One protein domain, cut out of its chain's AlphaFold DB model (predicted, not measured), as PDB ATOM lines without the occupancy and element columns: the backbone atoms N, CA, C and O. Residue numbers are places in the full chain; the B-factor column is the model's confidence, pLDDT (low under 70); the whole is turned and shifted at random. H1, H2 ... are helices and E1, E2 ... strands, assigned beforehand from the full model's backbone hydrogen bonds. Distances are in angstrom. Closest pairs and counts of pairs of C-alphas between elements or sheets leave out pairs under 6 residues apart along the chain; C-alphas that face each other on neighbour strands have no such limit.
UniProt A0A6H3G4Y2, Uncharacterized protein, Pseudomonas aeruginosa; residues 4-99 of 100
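What this domain is: This is residues 4 to 99 of the 100 residues of an uncharacterized protein of Pseudomonas aeruginosa (UniProt A0A6H3G4Y2). You are looking at a strongly twisted sheet of five strands, with H1 and H2 on one face and H3 on the other, three layers in all. The long hairpin E1 and E2 makes one side of the sheet, with H1 and H3 on it from opposite faces; the shorter strands E3, E4 and E5 make the rest, with H2 packed on them. There are 96 residues printed, in the order H1 E1 E2 E3 E4 H2 E5 H3; the sheet's order is E1 E2 E3 E4 E5, mixed, and the class is mixed, helices and strands. The whole is compact, with a radius of gyration of the C-alphas of 12.7 A and spans of 35 by 33 by 20 A.

Where its parts are: Find C-alpha 4 at (160.433, 124.471, 125.529); from there H1 runs to residue 10. E1, residues 19 to 26, covers 22.2 A, and E2, residues 29 to 38, covers 28.8 A and ends at C-alpha 38, (163.808, 114.152, 140.999). Next come E3, residues 46 to 51, 16.0 A long, and E4, residues 54 to 57. H2 is residues 60 to 67, 10.4 A long, and E5 is residues 76 to 78. H3, residues 89 to 97, covers 12.0 A and ends at C-alpha 97, (156.429, 105.542, 129.653).

How they stand to each other: Begin with E1 to E4, a meander, each strand the antiparallel neighbour of the one before. Look for N 22 and O 33 at 2.9 A between E1 and E2, N 32 and O 48 at 2.8 A between E2 and E3, and N 49 and O 56 at 2.9 A between E3 and E4. E4 and E5 are parallel, with N 77 and O 55 at 2.9 A; E4, H2 and E5 form a strand-helix-strand unit, two parallel strands with a helix between, and its crossover is right-handed. H2 is on the sheet at a height of 6.7 A, and its closest C-alpha to E3 is that of Ala 62, 4.7 A from that of Asn 46. H1 is on the sheet too, its closest C-alphas to E1 being those of Thr 5 and Cys 21, 5.8 A apart. On the face opposite H1, H3 lies over E2 at a height of 8.1 A, with the closest C-alphas, Ala 33 and Tyr 96, 7.5 A apart. H1 and H2 are apart. In H1, H2 and H3 every O i to N i+4 pair is within hydrogen-bond range.

The domain as a whole: The C-alphas farthest apart are those of Tyr 39 and Leu 85, 36.2 A. The printed part has no cut, and no link is long. Confidence is under 70 at residues 98 to 99; the mean pLDDT of the printed part is 89.6.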
ATOM      1  N   LEU A   4     161.387 124.769 124.465       90.12
ATOM      2  CA  LEU A   4     160.433 124.471 125.529       90.12
ATOM      3  C   LEU A   4     161.134 124.152 126.859       90.12
ATOM      4  O   LEU A   4     160.762 124.701 127.893       90.12
ATOM      5  N   THR A   5     162.208 123.358 126.855       91.06
ATOM      6  CA  THR A   5     163.065 123.141 128.032       91.06
ATOM      7  C   THR A   5     163.589 124.471 128.563       91.06
ATOM      8  O   THR A   5     163.611 124.689 129.776       91.06
ATOM      9  N   PHE A   6     163.999 125.380 127.674       90.06
ATOM     10  CA  PHE A   6     164.468 126.703 128.080       90.06
ATOM     11  C   PHE A   6     163.365 127.523 128.766       90.06
ATOM     12  O   PHE A   6     163.636 128.151 129.790       90.06
ATOM     13  N   LEU A   7     162.122 127.465 128.275       91.50
ATOM     14  CA  LEU A   7     160.977 128.106 128.931       91.50
ATOM     15  C   LEU A   7     160.724 127.545 130.333       91.50
ATOM     16  O   LEU A   7     160.580 128.313 131.284       91.50
ATOM     17  N   TYR A   8     160.734 126.219 130.488       92.81
ATOM     18  CA  TYR A   8     160.530 125.575 131.789       92.81
ATOM     19  C   TYR A   8     161.557 126.011 132.839       92.81
ATOM     20  O   TYR A   8     161.198 126.217 134.001       92.81
ATOM     21  N   LEU A   9     162.819 126.161 132.433       90.12
ATOM     22  CA  LEU A   9     163.882 126.639 133.315       90.12
ATOM     23  C   LEU A   9     163.773 128.140 133.591       90.12
ATOM     24  O   LEU A   9     163.921 128.552 134.736       90.12
ATOM     25  N   THR A  10     163.488 128.946 132.566       91.25
ATOM     26  CA  THR A  10     163.400 130.413 132.679       91.25
ATOM     27  C   THR A  10     162.269 130.848 133.604       91.25
ATOM     28  O   THR A  10     162.434 131.779 134.386       91.25
ATOM     29  N   HIS A  11     161.133 130.154 133.548       91.00
ATOM     30  CA  HIS A  11     159.966 130.449 134.383       91.00
ATOM     31  C   HIS A  11     159.942 129.684 135.702       91.00
ATOM     32  O   HIS A  11     158.921 129.711 136.401       91.00
ATOM     33  N   GLU A  12     161.031 128.979 136.033       89.75
ATOM     34  CA  GLU A  12     161.168 128.184 137.257       89.75
ATOM     35  C   GLU A  12     159.909 127.331 137.488       89.75
ATOM     36  O   GLU A  12     159.231 127.418 138.519       89.75
ATOM     37  N   VAL A  13     159.485 126.588 136.455       87.75
ATOM     38  CA  VAL A  13     158.265 125.761 136.526       87.75
ATOM     39  C   VAL A  13     158.389 124.733 137.646       87.75
ATOM     40  O   VAL A  13     157.418 124.455 138.351       87.75
ATOM     41  N   TYR A  14     159.601 124.223 137.847       85.75
ATOM     42  CA  TYR A  14     159.949 123.333 138.937       85.75
ATOM     43  C   TYR A  14     160.984 123.988 139.851       85.75
ATOM     44  O   TYR A  14     161.816 124.770 139.401       85.75
ATOM     45  N   LEU A  15     160.925 123.651 141.143       75.12
ATOM     46  CA  LEU A  15     161.814 124.203 142.175       75.12
ATOM     47  C   LEU A  15     163.284 123.799 141.985       75.12
ATOM     48  O   LEU A  15     164.180 124.510 142.427       75.12
ATOM     49  N   GLU A  16     163.525 122.655 141.349       75.62
ATOM     50  CA  GLU A  16     164.860 122.170 141.008       75.62
ATOM     51  C   GLU A  16     165.039 122.203 139.481       75.62
ATOM     52  O   GLU A  16     164.066 121.984 138.754       75.62
ATOM     53  N   PRO A  17     166.262 122.421 138.960       70.44
ATOM     54  CA  PRO A  17     166.509 122.566 137.522       70.44
ATOM     55  C   PRO A  17     166.451 121.236 136.746       70.44
ATOM     56  O   PRO A  17     166.922 121.164 135.610       70.44
ATOM     57  N   TYR A  18     165.906 120.169 137.333       83.25
ATOM     58  CA  TYR A  18     165.844 118.841 136.723       83.25
ATOM     59  C   TYR A  18     164.652 118.707 135.774       83.25
ATOM     60  O   TYR A  18     163.741 117.909 135.975       83.25
ATOM     61  N   VAL A  19     164.664 119.502 134.708       89.31
ATOM     62  CA  VAL A  19     163.648 119.437 133.657       89.31
ATOM     63  C   VAL A  19     164.105 118.498 132.554       89.31
ATOM     64  O   VAL A  19     165.155 118.698 131.945       89.31
ATOM     65  N   SER A  20     163.275 117.503 132.265       89.19
ATOM     66  CA  SER A  20     163.426 116.613 131.122       89.19
ATOM     67  C   SER A  20     162.268 116.857 130.162       89.19
ATOM     68  O   SER A  20     161.154 116.409 130.421       89.19
ATOM     69  N   CYS A  21     162.531 117.534 129.042       91.69
ATOM     70  CA  CYS A  21     161.634 117.519 127.888       91.69
ATOM     71  C   CYS A  21     162.176 116.565 126.827       91.69
ATOM     72  O   CYS A  21     163.351 116.618 126.453       91.69
ATOM     73  N   ARG A  22     161.328 115.654 126.349       92.06
ATOM     74  CA  ARG A  22     161.696 114.678 125.319       92.06
ATOM     75  C   ARG A  22     160.784 114.828 124.111       92.06
ATOM     76  O   ARG A  22     159.571 114.727 124.283       92.06
ATOM     77  N   PRO A  23     161.339 115.040 122.906       93.06
ATOM     78  CA  PRO A  23     160.550 115.042 121.690       93.06
ATOM     79  C   PRO A  23     160.226 113.612 121.243       93.06
ATOM     80  O   PRO A  23     161.027 112.689 121.428       93.06
ATOM     81  N   LYS A  24     159.078 113.432 120.591       91.81
ATOM     82  CA  LYS A  24     158.683 112.191 119.925       91.81
ATOM     83  C   LYS A  24     157.781 112.487 118.734       91.81
ATOM     84  O   LYS A  24     156.878 113.305 118.830       91.81
ATOM     85  N   VAL A  25     157.989 111.769 117.636       91.75
ATOM     86  CA  VAL A  25     157.088 111.800 116.476       91.75
ATOM     87  C   VAL A  25     156.195 110.563 116.529       91.75
ATOM     88  O   VAL A  25     156.705 109.449 116.668       91.75
ATOM     89  N   LEU A  26     154.878 110.754 116.445       89.56
ATOM     90  CA  LEU A  26     153.894 109.674 116.321       89.56
ATOM     91  C   LEU A  26     152.985 109.986 115.129       89.56
ATOM     92  O   LEU A  26     152.300 111.008 115.117       89.56
ATOM     93  N   GLY A  27     152.991 109.111 114.121       88.25
ATOM     94  CA  GLY A  27     152.310 109.381 112.855       88.25
ATOM     95  C   GLY A  27     152.921 110.595 112.152       88.25
ATOM     96  O   GLY A  27     154.127 110.623 111.913       88.25
ATOM     97  N   GLU A  28     152.088 111.588 111.845       89.56
ATOM     98  CA  GLU A  28     152.491 112.838 111.180       89.56
ATOM     99  C   GLU A  28     152.718 114.002 112.160       89.56
ATOM    100  O   GLU A  28     153.093 115.094 111.739       89.56
ATOM    101  N   ARG A  29     152.523 113.782 113.468       92.25
ATOM    102  CA  ARG A  29     152.589 114.830 114.496       92.25
ATOM    103  C   ARG A  29     153.859 114.743 115.330       92.25
ATOM    104  O   ARG A  29     154.363 113.657 115.637       92.25
ATOM    105  N   SER A  30     154.356 115.913 115.718       94.00
ATOM    106  CA  SER A  30     155.509 116.066 116.602       94.00
ATOM    107  C   SER A  30     155.035 116.449 117.995       94.00
ATOM    108  O   SER A  30     154.295 117.408 118.166       94.00
ATOM    109  N   TYR A  31     155.491 115.714 118.998       94.75
ATOM    110  CA  TYR A  31     155.120 115.911 120.390       94.75
ATOM    111  C   TYR A  31     156.355 116.168 121.233       94.75
ATOM    112  O   TYR A  31     157.443 115.680 120.926       94.75
ATOM    113  N   VAL A  32     156.165 116.859 122.347       95.00
ATOM    114  CA  VAL A  32     157.153 116.991 123.409       95.00
ATOM    115  C   VAL A  32     156.466 116.709 124.736       95.00
ATOM    116  O   VAL A  32     155.429 117.295 125.045       95.00
ATOM    117  N   ALA A  33     157.032 115.802 125.525       94.38
ATOM    118  CA  ALA A  33     156.612 115.603 126.906       94.38
ATOM    119  C   ALA A  33     157.661 116.190 127.847       94.38
ATOM    120  O   ALA A  33     158.834 115.834 127.735       94.38
ATOM    121  N   CYS A  34     157.238 117.053 128.768       93.25
ATOM    122  CA  CYS A  34     158.099 117.665 129.780       93.25
ATOM    123  C   CYS A  34     157.704 117.206 131.183       93.25
ATOM    124  O   CYS A  34     156.527 117.257 131.548       93.25
ATOM    125  N   TRP A  35     158.686 116.809 131.986       92.12
ATOM    126  CA  TRP A  35     158.505 116.470 133.396       92.12
ATOM    127  C   TRP A  35     159.703 116.899 134.236       92.12
ATOM    128  O   TRP A  35     160.806 117.097 133.724       92.12
ATOM    129  N   ASN A  36     159.477 117.000 135.542       90.19
ATOM    130  CA  ASN A  36     160.551 117.078 136.519       90.19
ATOM    131  C   ASN A  36     161.021 115.669 136.878       90.19
ATOM    132  O   ASN A  36     160.189 114.806 137.173       90.19
ATOM    133  N   GLU A  37     162.327 115.443 136.875       83.94
ATOM    134  CA  GLU A  37     162.948 114.182 137.273       83.94
ATOM    135  C   GLU A  37     163.747 114.385 138.556       83.94
ATOM    136  O   GLU A  37     164.882 114.853 138.532       83.94
ATOM    137  N   THR A  38     163.152 114.033 139.695       78.81
ATOM    138  CA  THR A  38     163.808 114.152 140.999       78.81
ATOM    139  C   THR A  38     164.142 112.779 141.569       78.81
ATOM    140  O   THR A  38     163.645 111.741 141.126       78.81
ATOM    141  N   TYR A  39     164.963 112.759 142.621       70.31
ATOM    142  CA  TYR A  39     165.266 111.529 143.358       70.31
ATOM    143  C   TYR A  39     164.008 110.863 143.954       70.31
ATOM    144  O   TYR A  39     163.968 109.647 144.125       70.31
ATOM    145  N   SER A  40     162.970 111.647 144.263       71.19
ATOM    146  CA  SER A  40     161.708 111.158 144.833       71.19
ATOM    147  C   SER A  40     160.685 110.702 143.786       71.19
ATOM    148  O   SER A  40     159.595 110.278 144.164       71.19
ATOM    149  N   GLY A  41     161.001 110.800 142.491       77.19
ATOM    150  CA  GLY A  41     160.128 110.374 141.401       77.19
ATOM    151  C   GLY A  41     159.972 111.425 140.306       77.19
ATOM    152  O   GLY A  41     160.763 112.358 140.183       77.19
ATOM    153  N   ARG A  42     158.936 111.257 139.481       81.56
ATOM    154  CA  ARG A  42     158.637 112.156 138.361       81.56
ATOM    155  C   ARG A  42     157.345 112.919 138.603       81.56
ATOM    156  O   ARG A  42     156.398 112.373 139.169       81.56
ATOM    157  N   SER A  43     157.302 114.174 138.163       86.62
ATOM    158  CA  SER A  43     156.032 114.900 138.078       86.62
ATOM    159  C   SER A  43     155.117 114.261 137.023       86.62
ATOM    160  O   SER A  43     155.610 113.543 136.149       86.62
ATOM    161  N   PRO A  44     153.811 114.584 137.022       87.38
ATOM    162  CA  PRO A  44     152.964 114.328 135.863       87.38
ATOM    163  C   PRO A  44     153.597 114.876 134.575       87.38
ATOM    164  O   PRO A  44     154.297 115.898 134.607       87.38
ATOM    165  N   LEU A  45     153.365 114.179 133.461       92.12
ATOM    166  CA  LEU A  45     153.829 114.592 132.139       92.12
ATOM    167  C   LEU A  45     153.003 115.784 131.658       92.12
ATOM    168  O   LEU A  45     151.773 115.752 131.694       92.12
ATOM    169  N   ASN A  46     153.674 116.816 131.163       95.06
ATOM    170  CA  ASN A  46     153.033 117.879 130.399       95.06
ATOM    171  C   ASN A  46     153.189 117.552 128.921       95.06
ATOM    172  O   ASN A  46     154.323 117.430 128.450       95.06
ATOM    173  N   PHE A  47     152.075 117.397 128.212       96.00
ATOM    174  CA  PHE A  47     152.085 117.069 126.793       96.00
ATOM    175  C   PHE A  47     151.884 118.314 125.945       96.00
ATOM    176  O   PHE A  47     150.911 119.051 126.118       96.00
ATOM    177  N   TRP A  48     152.795 118.485 124.997       96.25
ATOM    178  CA  TRP A  48     152.801 119.568 124.034       96.25
ATOM    179  C   TRP A  48     152.852 118.981 122.629       96.25
ATOM    180  O   TRP A  48     153.629 118.062 122.364       96.25
ATOM    181  N   GLU A  49     152.038 119.505 121.726       95.81
ATOM    182  CA  GLU A  49     152.230 119.326 120.291       95.81
ATOM    183  C   GLU A  49     153.117 120.455 119.769       95.81
ATOM    184  O   GLU A  49     152.934 121.607 120.143       95.81
ATOM    185  N   TYR A  50     154.079 120.118 118.917       94.06
ATOM    186  CA  TYR A  50     154.859 121.094 118.175       94.06
ATOM    187  C   TYR A  50     154.306 121.198 116.754       94.06
ATOM    188  O   TYR A  50     154.490 120.277 115.952       94.06
ATOM    189  N   ASP A  51     153.659 122.321 116.454       91.69
ATOM    190  CA  ASP A  51     153.077 122.614 115.145       91.69
ATOM    191  C   ASP A  51     153.519 124.000 114.672       91.69
ATOM    192  O   ASP A  51     153.406 124.985 115.395       91.69
ATOM    193  N   GLY A  52     154.085 124.082 113.467       85.69
ATOM    194  CA  GLY A  52     154.423 125.363 112.837       85.69
ATOM    195  C   GLY A  52     155.423 126.273 113.574       85.69
ATOM    196  O   GLY A  52     155.638 127.394 113.119       85.69
ATOM    197  N   GLY A  53     156.069 125.819 114.655       88.19
ATOM    198  CA  GLY A  53     156.920 126.654 115.517       88.19
ATOM    199  C   GLY A  53     156.315 126.980 116.884       88.19
ATOM    200  O   GLY A  53     157.026 127.529 117.727       88.19
ATOM    201  N   ASP A  54     155.058 126.600 117.105       92.88
ATOM    202  CA  ASP A  54     154.321 126.804 118.345       92.88
ATOM    203  C   ASP A  54     154.205 125.496 119.138       92.88
ATOM    204  O   ASP A  54     154.161 124.397 118.579       92.88
ATOM    205  N   PHE A  55     154.154 125.621 120.462       95.25
ATOM    206  CA  PHE A  55     153.904 124.527 121.392       95.25
ATOM    207  C   PHE A  55     152.475 124.626 121.921       95.25
ATOM    208  O   PHE A  55     152.142 125.530 122.691       95.25
ATOM    209  N   LEU A  56     151.633 123.678 121.522       96.06
ATOM    210  CA  LEU A  56     150.223 123.619 121.888       96.06
ATOM    211  C   LEU A  56     150.020 122.669 123.069       96.06
ATOM    212  O   LEU A  56     150.326 121.480 122.977       96.06
ATOM    213  N   ALA A  57     149.486 123.178 124.177       96.50
ATOM    214  CA  ALA A  57     149.175 122.378 125.355       96.50
ATOM    215  C   ALA A  57     148.058 121.360 125.065       96.50
ATOM    216  O   ALA A  57     146.967 121.729 124.620       96.50
ATOM    217  N   LEU A  58     148.321 120.080 125.353       96.19
ATOM    218  CA  LEU A  58     147.394 118.979 125.070       96.19
ATOM    219  C   LEU A  58     146.612 118.511 126.302       96.19
ATOM    220  O   LEU A  58     145.433 118.189 126.177       96.19
ATOM    221  N   ASN A  59     147.235 118.482 127.483       94.81
ATOM    222  CA  ASN A  59     146.616 118.002 128.723       94.81
ATOM    223  C   ASN A  59     146.511 119.095 129.797       94.81
ATOM    224  O   ASN A  59     147.183 120.123 129.713       94.81
ATOM    225  N   ASP A  60     145.688 118.861 130.824       93.38
ATOM    226  CA  ASP A  60     145.404 119.860 131.866       93.38
ATOM    227  C   ASP A  60     146.669 120.438 132.532       93.38
ATOM    228  O   ASP A  60     146.759 121.661 132.641       93.38
ATOM    229  N   PRO A  61     147.693 119.639 132.909       92.69
ATOM    230  CA  PRO A  61     148.945 120.184 133.439       92.69
ATOM    231  C   PRO A  61     149.644 121.169 132.490       92.69
ATOM    232  O   PRO A  61     150.083 122.232 132.929       92.69
ATOM    233  N   ALA A  62     149.707 120.857 131.190       94.81
ATOM    234  CA  ALA A  62     150.302 121.748 130.196       94.81
ATOM    235  C   ALA A  62     149.466 123.022 129.997       94.81
ATOM    236  O   ALA A  62     150.029 124.107 129.878       94.81
ATOM    237  N   ARG A  63     148.130 122.917 130.019       95.00
ATOM    238  CA  ARG A  63     147.227 124.071 129.861       95.00
ATOM    239  C   ARG A  63     147.351 125.058 131.008       95.00
ATOM    240  O   ARG A  63     147.498 126.248 130.767       95.00
ATOM    241  N   VAL A  64     147.422 124.566 132.245       94.50
ATOM    242  CA  VAL A  64     147.664 125.417 133.422       94.50
ATOM    243  C   VAL A  64     148.983 126.188 133.294       94.50
ATOM    244  O   VAL A  64     149.086 127.330 133.746       94.50
ATOM    245  N   LEU A  65     150.006 125.596 132.667       94.31
ATOM    246  CA  LEU A  65     151.258 126.299 132.388       94.31
ATOM    247  C   LEU A  65     151.097 127.330 131.269       94.31
ATOM    248  O   LEU A  65     151.580 128.447 131.440       94.31
ATOM    249  N   ALA A  66     150.405 126.982 130.182       94.12
ATOM    250  CA  ALA A  66     150.119 127.881 129.065       94.12
ATOM    251  C   ALA A  66     149.326 129.126 129.504       94.12
ATOM    252  O   ALA A  66     149.719 130.242 129.186       94.12
ATOM    253  N   GLU A  67     148.274 128.948 130.305       94.38
ATOM    254  CA  GLU A  67     147.442 130.038 130.841       94.38
ATOM    255  C   GLU A  67     148.118 130.813 131.987       94.38
ATOM    256  O   GLU A  67     147.728 131.937 132.307       94.38
ATOM    257  N   GLY A  68     149.105 130.201 132.644       93.44
ATOM    258  CA  GLY A  68     149.765 130.737 133.829       93.44
ATOM    259  C   GLY A  68     151.173 131.243 133.539       93.44
ATOM    260  O   GLY A  68     151.375 132.361 133.069       93.44
ATOM    261  N   LYS A  69     152.170 130.418 133.876       92.25
ATOM    262  CA  LYS A  69     153.596 130.789 133.812       92.25
ATOM    263  C   LYS A  69     154.056 131.160 132.400       92.25
ATOM    264  O   LYS A  69     154.941 131.992 132.265       92.25
ATOM    265  N   PHE A  70     153.460 130.571 131.369       94.75
ATOM    266  CA  PHE A  70     153.830 130.799 129.976       94.75
ATOM    267  C   PHE A  70     152.877 131.735 129.226       94.75
ATOM    268  O   PHE A  70     153.039 131.915 128.025       94.75
ATOM    269  N   ALA A  71     151.929 132.387 129.904       91.44
ATOM    270  CA  ALA A  71     150.922 133.225 129.247       91.44
ATOM    271  C   ALA A  71     151.504 134.412 128.455       91.44
ATOM    272  O   ALA A  71     150.853 134.945 127.561       91.44
ATOM    273  N   SER A  72     152.721 134.857 128.790       91.38
ATOM    274  CA  SER A  72     153.426 135.927 128.071       91.38
ATOM    275  C   SER A  72     154.277 135.437 126.896       91.38
ATOM    276  O   SER A  72     154.860 136.262 126.190       91.38
ATOM    277  N   GLU A  73     154.400 134.124 126.704       93.69
ATOM    278  CA  GLU A  73     155.263 133.534 125.685       93.69
ATOM    279  C   GLU A  73     154.574 133.482 124.324       93.69
ATOM    280  O   GLU A  73     153.456 133.001 124.185       93.69
ATOM    281  N   GLN A  74     155.267 133.956 123.286       88.81
ATOM    282  CA  GLN A  74     154.676 134.100 121.949       88.81
ATOM    283  C   GLN A  74     154.423 132.769 121.236       88.81
ATOM    284  O   GLN A  74     153.563 132.712 120.367       88.81
ATOM    285  N   ARG A  75     155.194 131.729 121.573       90.81
ATOM    286  CA  ARG A  75     155.157 130.404 120.927       90.81
ATOM    287  C   ARG A  75     154.433 129.356 121.766       90.81
ATOM    288  O   ARG A  75     154.641 128.162 121.574       90.81
ATOM    289  N   ILE A  76     153.661 129.792 122.755       95.38
ATOM    290  CA  ILE A  76     152.898 128.909 123.630       95.38
ATOM    291  C   ILE A  76     151.425 129.136 123.346       95.38
ATOM    292  O   ILE A  76     150.939 130.264 123.340       95.38
ATOM    293  N   GLY A  77     150.725 128.041 123.098       93.25
ATOM    294  CA  GLY A  77     149.301 128.048 122.846       93.25
ATOM    295  C   GLY A  77     148.627 126.832 123.448       93.25
ATOM    296  O   GLY A  77     149.215 126.030 124.175       93.25
ATOM    297  N   GLU A  78     147.363 126.684 123.100       92.81
ATOM    298  CA  GLU A  78     146.513 125.609 123.568       92.81
ATOM    299  C   GLU A  78     145.901 124.886 122.379       92.81
ATOM    300  O   GLU A  78     145.394 125.519 121.449       92.81
ATOM    301  N   ALA A  79     145.904 123.554 122.414       92.12
ATOM    302  CA  ALA A  79     145.167 122.795 121.418       92.12
ATOM    303  C   ALA A  79     143.651 123.024 121.593       92.12
ATOM    304  O   ALA A  79     143.183 123.216 122.725       92.12
ATOM    305  N   PRO A  80     142.854 122.981 120.512       89.25
ATOM    306  CA  PRO A  80     141.407 123.121 120.612       89.25
ATOM    307  C   PRO A  80     140.791 122.003 121.463       89.25
ATOM    308  O   PRO A  80     141.302 120.883 121.508       89.25
ATOM    309  N   LEU A  81     139.678 122.319 122.133       87.75
ATOM    310  CA  LEU A  81     138.854 121.348 122.854       87.75
ATOM    311  C   LEU A  81     137.498 121.169 122.140       87.75
ATOM    312  O   LEU A  81     136.844 122.172 121.843       87.75
ATOM    313  N   PRO A  82     137.038 119.925 121.885       89.81
ATOM    314  CA  PRO A  82     137.735 118.664 122.158       89.81
ATOM    315  C   PRO A  82     139.002 118.509 121.304       89.81
ATOM    316  O   PRO A  82     139.087 119.082 120.217       89.81
ATOM    317  N   LEU A  83     139.973 117.737 121.809       91.25
ATOM    318  CA  LEU A  83     141.198 117.451 121.061       91.25
ATOM    319  C   LEU A  83     140.865 116.794 119.707       91.25
ATOM    320  O   LEU A  83     139.880 116.050 119.614       91.25
ATOM    321  N   PRO A  84     141.679 117.042 118.664       90.19
ATOM    322  CA  PRO A  84     141.608 116.311 117.404       90.19
ATOM    323  C   PRO A  84     141.555 114.791 117.616       90.19
ATOM    324  O   PRO A  84     142.265 114.252 118.460       90.19
ATOM    325  N   LEU A  85     140.715 114.093 116.842       88.69
ATOM    326  CA  LEU A  85     140.457 112.650 117.003       88.69
ATOM    327  C   LEU A  85     141.693 111.763 116.796       88.69
ATOM    328  O   LEU A  85     141.699 110.605 117.201       88.69
ATOM    329  N   ASP A  86     142.703 112.286 116.116       88.94
ATOM    330  CA  ASP A  86     143.976 111.629 115.852       88.94
ATOM    331  C   ASP A  86     145.009 111.826 116.976       88.94
ATOM    332  O   ASP A  86     146.091 111.241 116.916       88.94
ATOM    333  N   ILE A  87     144.676 112.601 118.015       91.19
ATOM    334  CA  ILE A  87     145.474 112.739 119.235       91.19
ATOM    335  C   ILE A  87     144.884 111.841 120.326       91.19
ATOM    336  O   ILE A  87     143.816 112.107 120.873       91.19
ATOM    337  N   ASP A  88     145.630 110.795 120.679       90.88
ATOM    338  CA  ASP A  88     145.318 109.882 121.779       90.88
ATOM    339  C   ASP A  88     146.332 110.081 122.920       90.88
ATOM    340  O   ASP A  88     147.503 109.691 122.822       90.88
ATOM    341  N   LEU A  89     145.880 110.716 124.009       91.94
ATOM    342  CA  LEU A  89     146.710 110.984 125.186       91.94
ATOM    343  C   LEU A  89     147.157 109.698 125.898       91.94
ATOM    344  O   LEU A  89     148.285 109.653 126.390       91.94
ATOM    345  N   ASP A  90     146.340 108.642 125.896       91.81
ATOM    346  CA  ASP A  90     146.697 107.360 126.512       91.81
ATOM    347  C   ASP A  90     147.801 106.670 125.699       91.81
ATOM    348  O   ASP A  90     148.738 106.077 126.251       91.81
ATOM    349  N   GLN A  91     147.723 106.749 124.366       91.19
ATOM    350  CA  GLN A  91     148.780 106.257 123.486       91.19
ATOM    351  C   GLN A  91     150.079 107.045 123.685       91.19
ATOM    352  O   GLN A  91     151.152 106.436 123.773       91.19
ATOM    353  N   LEU A  92     149.996 108.374 123.784       91.50
ATOM    354  CA  LEU A  92     151.136 109.242 124.080       91.50
ATOM    355  C   LEU A  92     151.782 108.866 125.415       91.50
ATOM    356  O   LEU A  92     152.990 108.631 125.468       91.50
ATOM    357  N   GLU A  93     150.994 108.723 126.478       91.38
ATOM    358  CA  GLU A  93     151.500 108.368 127.802       91.38
ATOM    359  C   GLU A  93     152.233 107.026 127.796       91.38
ATOM    360  O   GLU A  93     153.350 106.926 128.313       91.38
ATOM    361  N   ARG A  94     151.685 106.006 127.127       91.00
ATOM    362  CA  ARG A  94     152.381 104.721 126.936       91.00
ATOM    363  C   ARG A  94     153.674 104.892 126.150       91.00
ATOM    364  O   ARG A  94     154.700 104.318 126.508       91.00
ATOM    365  N   ALA A  95     153.644 105.690 125.087       89.62
ATOM    366  CA  ALA A  95     154.798 105.930 124.239       89.62
ATOM    367  C   ALA A  95     155.948 106.615 124.999       89.62
ATOM    368  O   ALA A  95     157.108 106.333 124.687       89.62
ATOM    369  N   TYR A  96     155.655 107.485 125.965       87.38
ATOM    370  CA  TYR A  96     156.662 108.133 126.813       87.38
ATOM    371  C   TYR A  96     157.060 107.285 128.026       87.38
ATOM    372  O   TYR A  96     158.222 107.304 128.427       87.38
ATOM    373  N   SER A  97     156.148 106.469 128.550       81.44
ATOM    374  CA  SER A  97     156.429 105.542 129.653       81.44
ATOM    375  C   SER A  97     157.347 104.384 129.241       81.44
ATOM    376  O   SER A  97     158.128 103.907 130.054       81.44
ATOM    377  N   LEU A  98     157.309 103.950 127.976       69.94
ATOM    378  CA  LEU A  98     158.185 102.897 127.435       69.94
ATOM    379  C   LEU A  98     159.641 103.342 127.182       69.94
ATOM    380  O   LEU A  98     160.454 102.524 126.770       69.94
ATOM    381  N   MET A  99     159.973 104.623 127.380       57.72
ATOM    382  CA  MET A  99     161.363 105.118 127.371       57.72
ATOM    383  C   MET A  99     162.055 104.990 128.743       57.72
ATOM    384  O   MET A  99     163.138 105.545 128.937       57.72
TER     385      MET A  99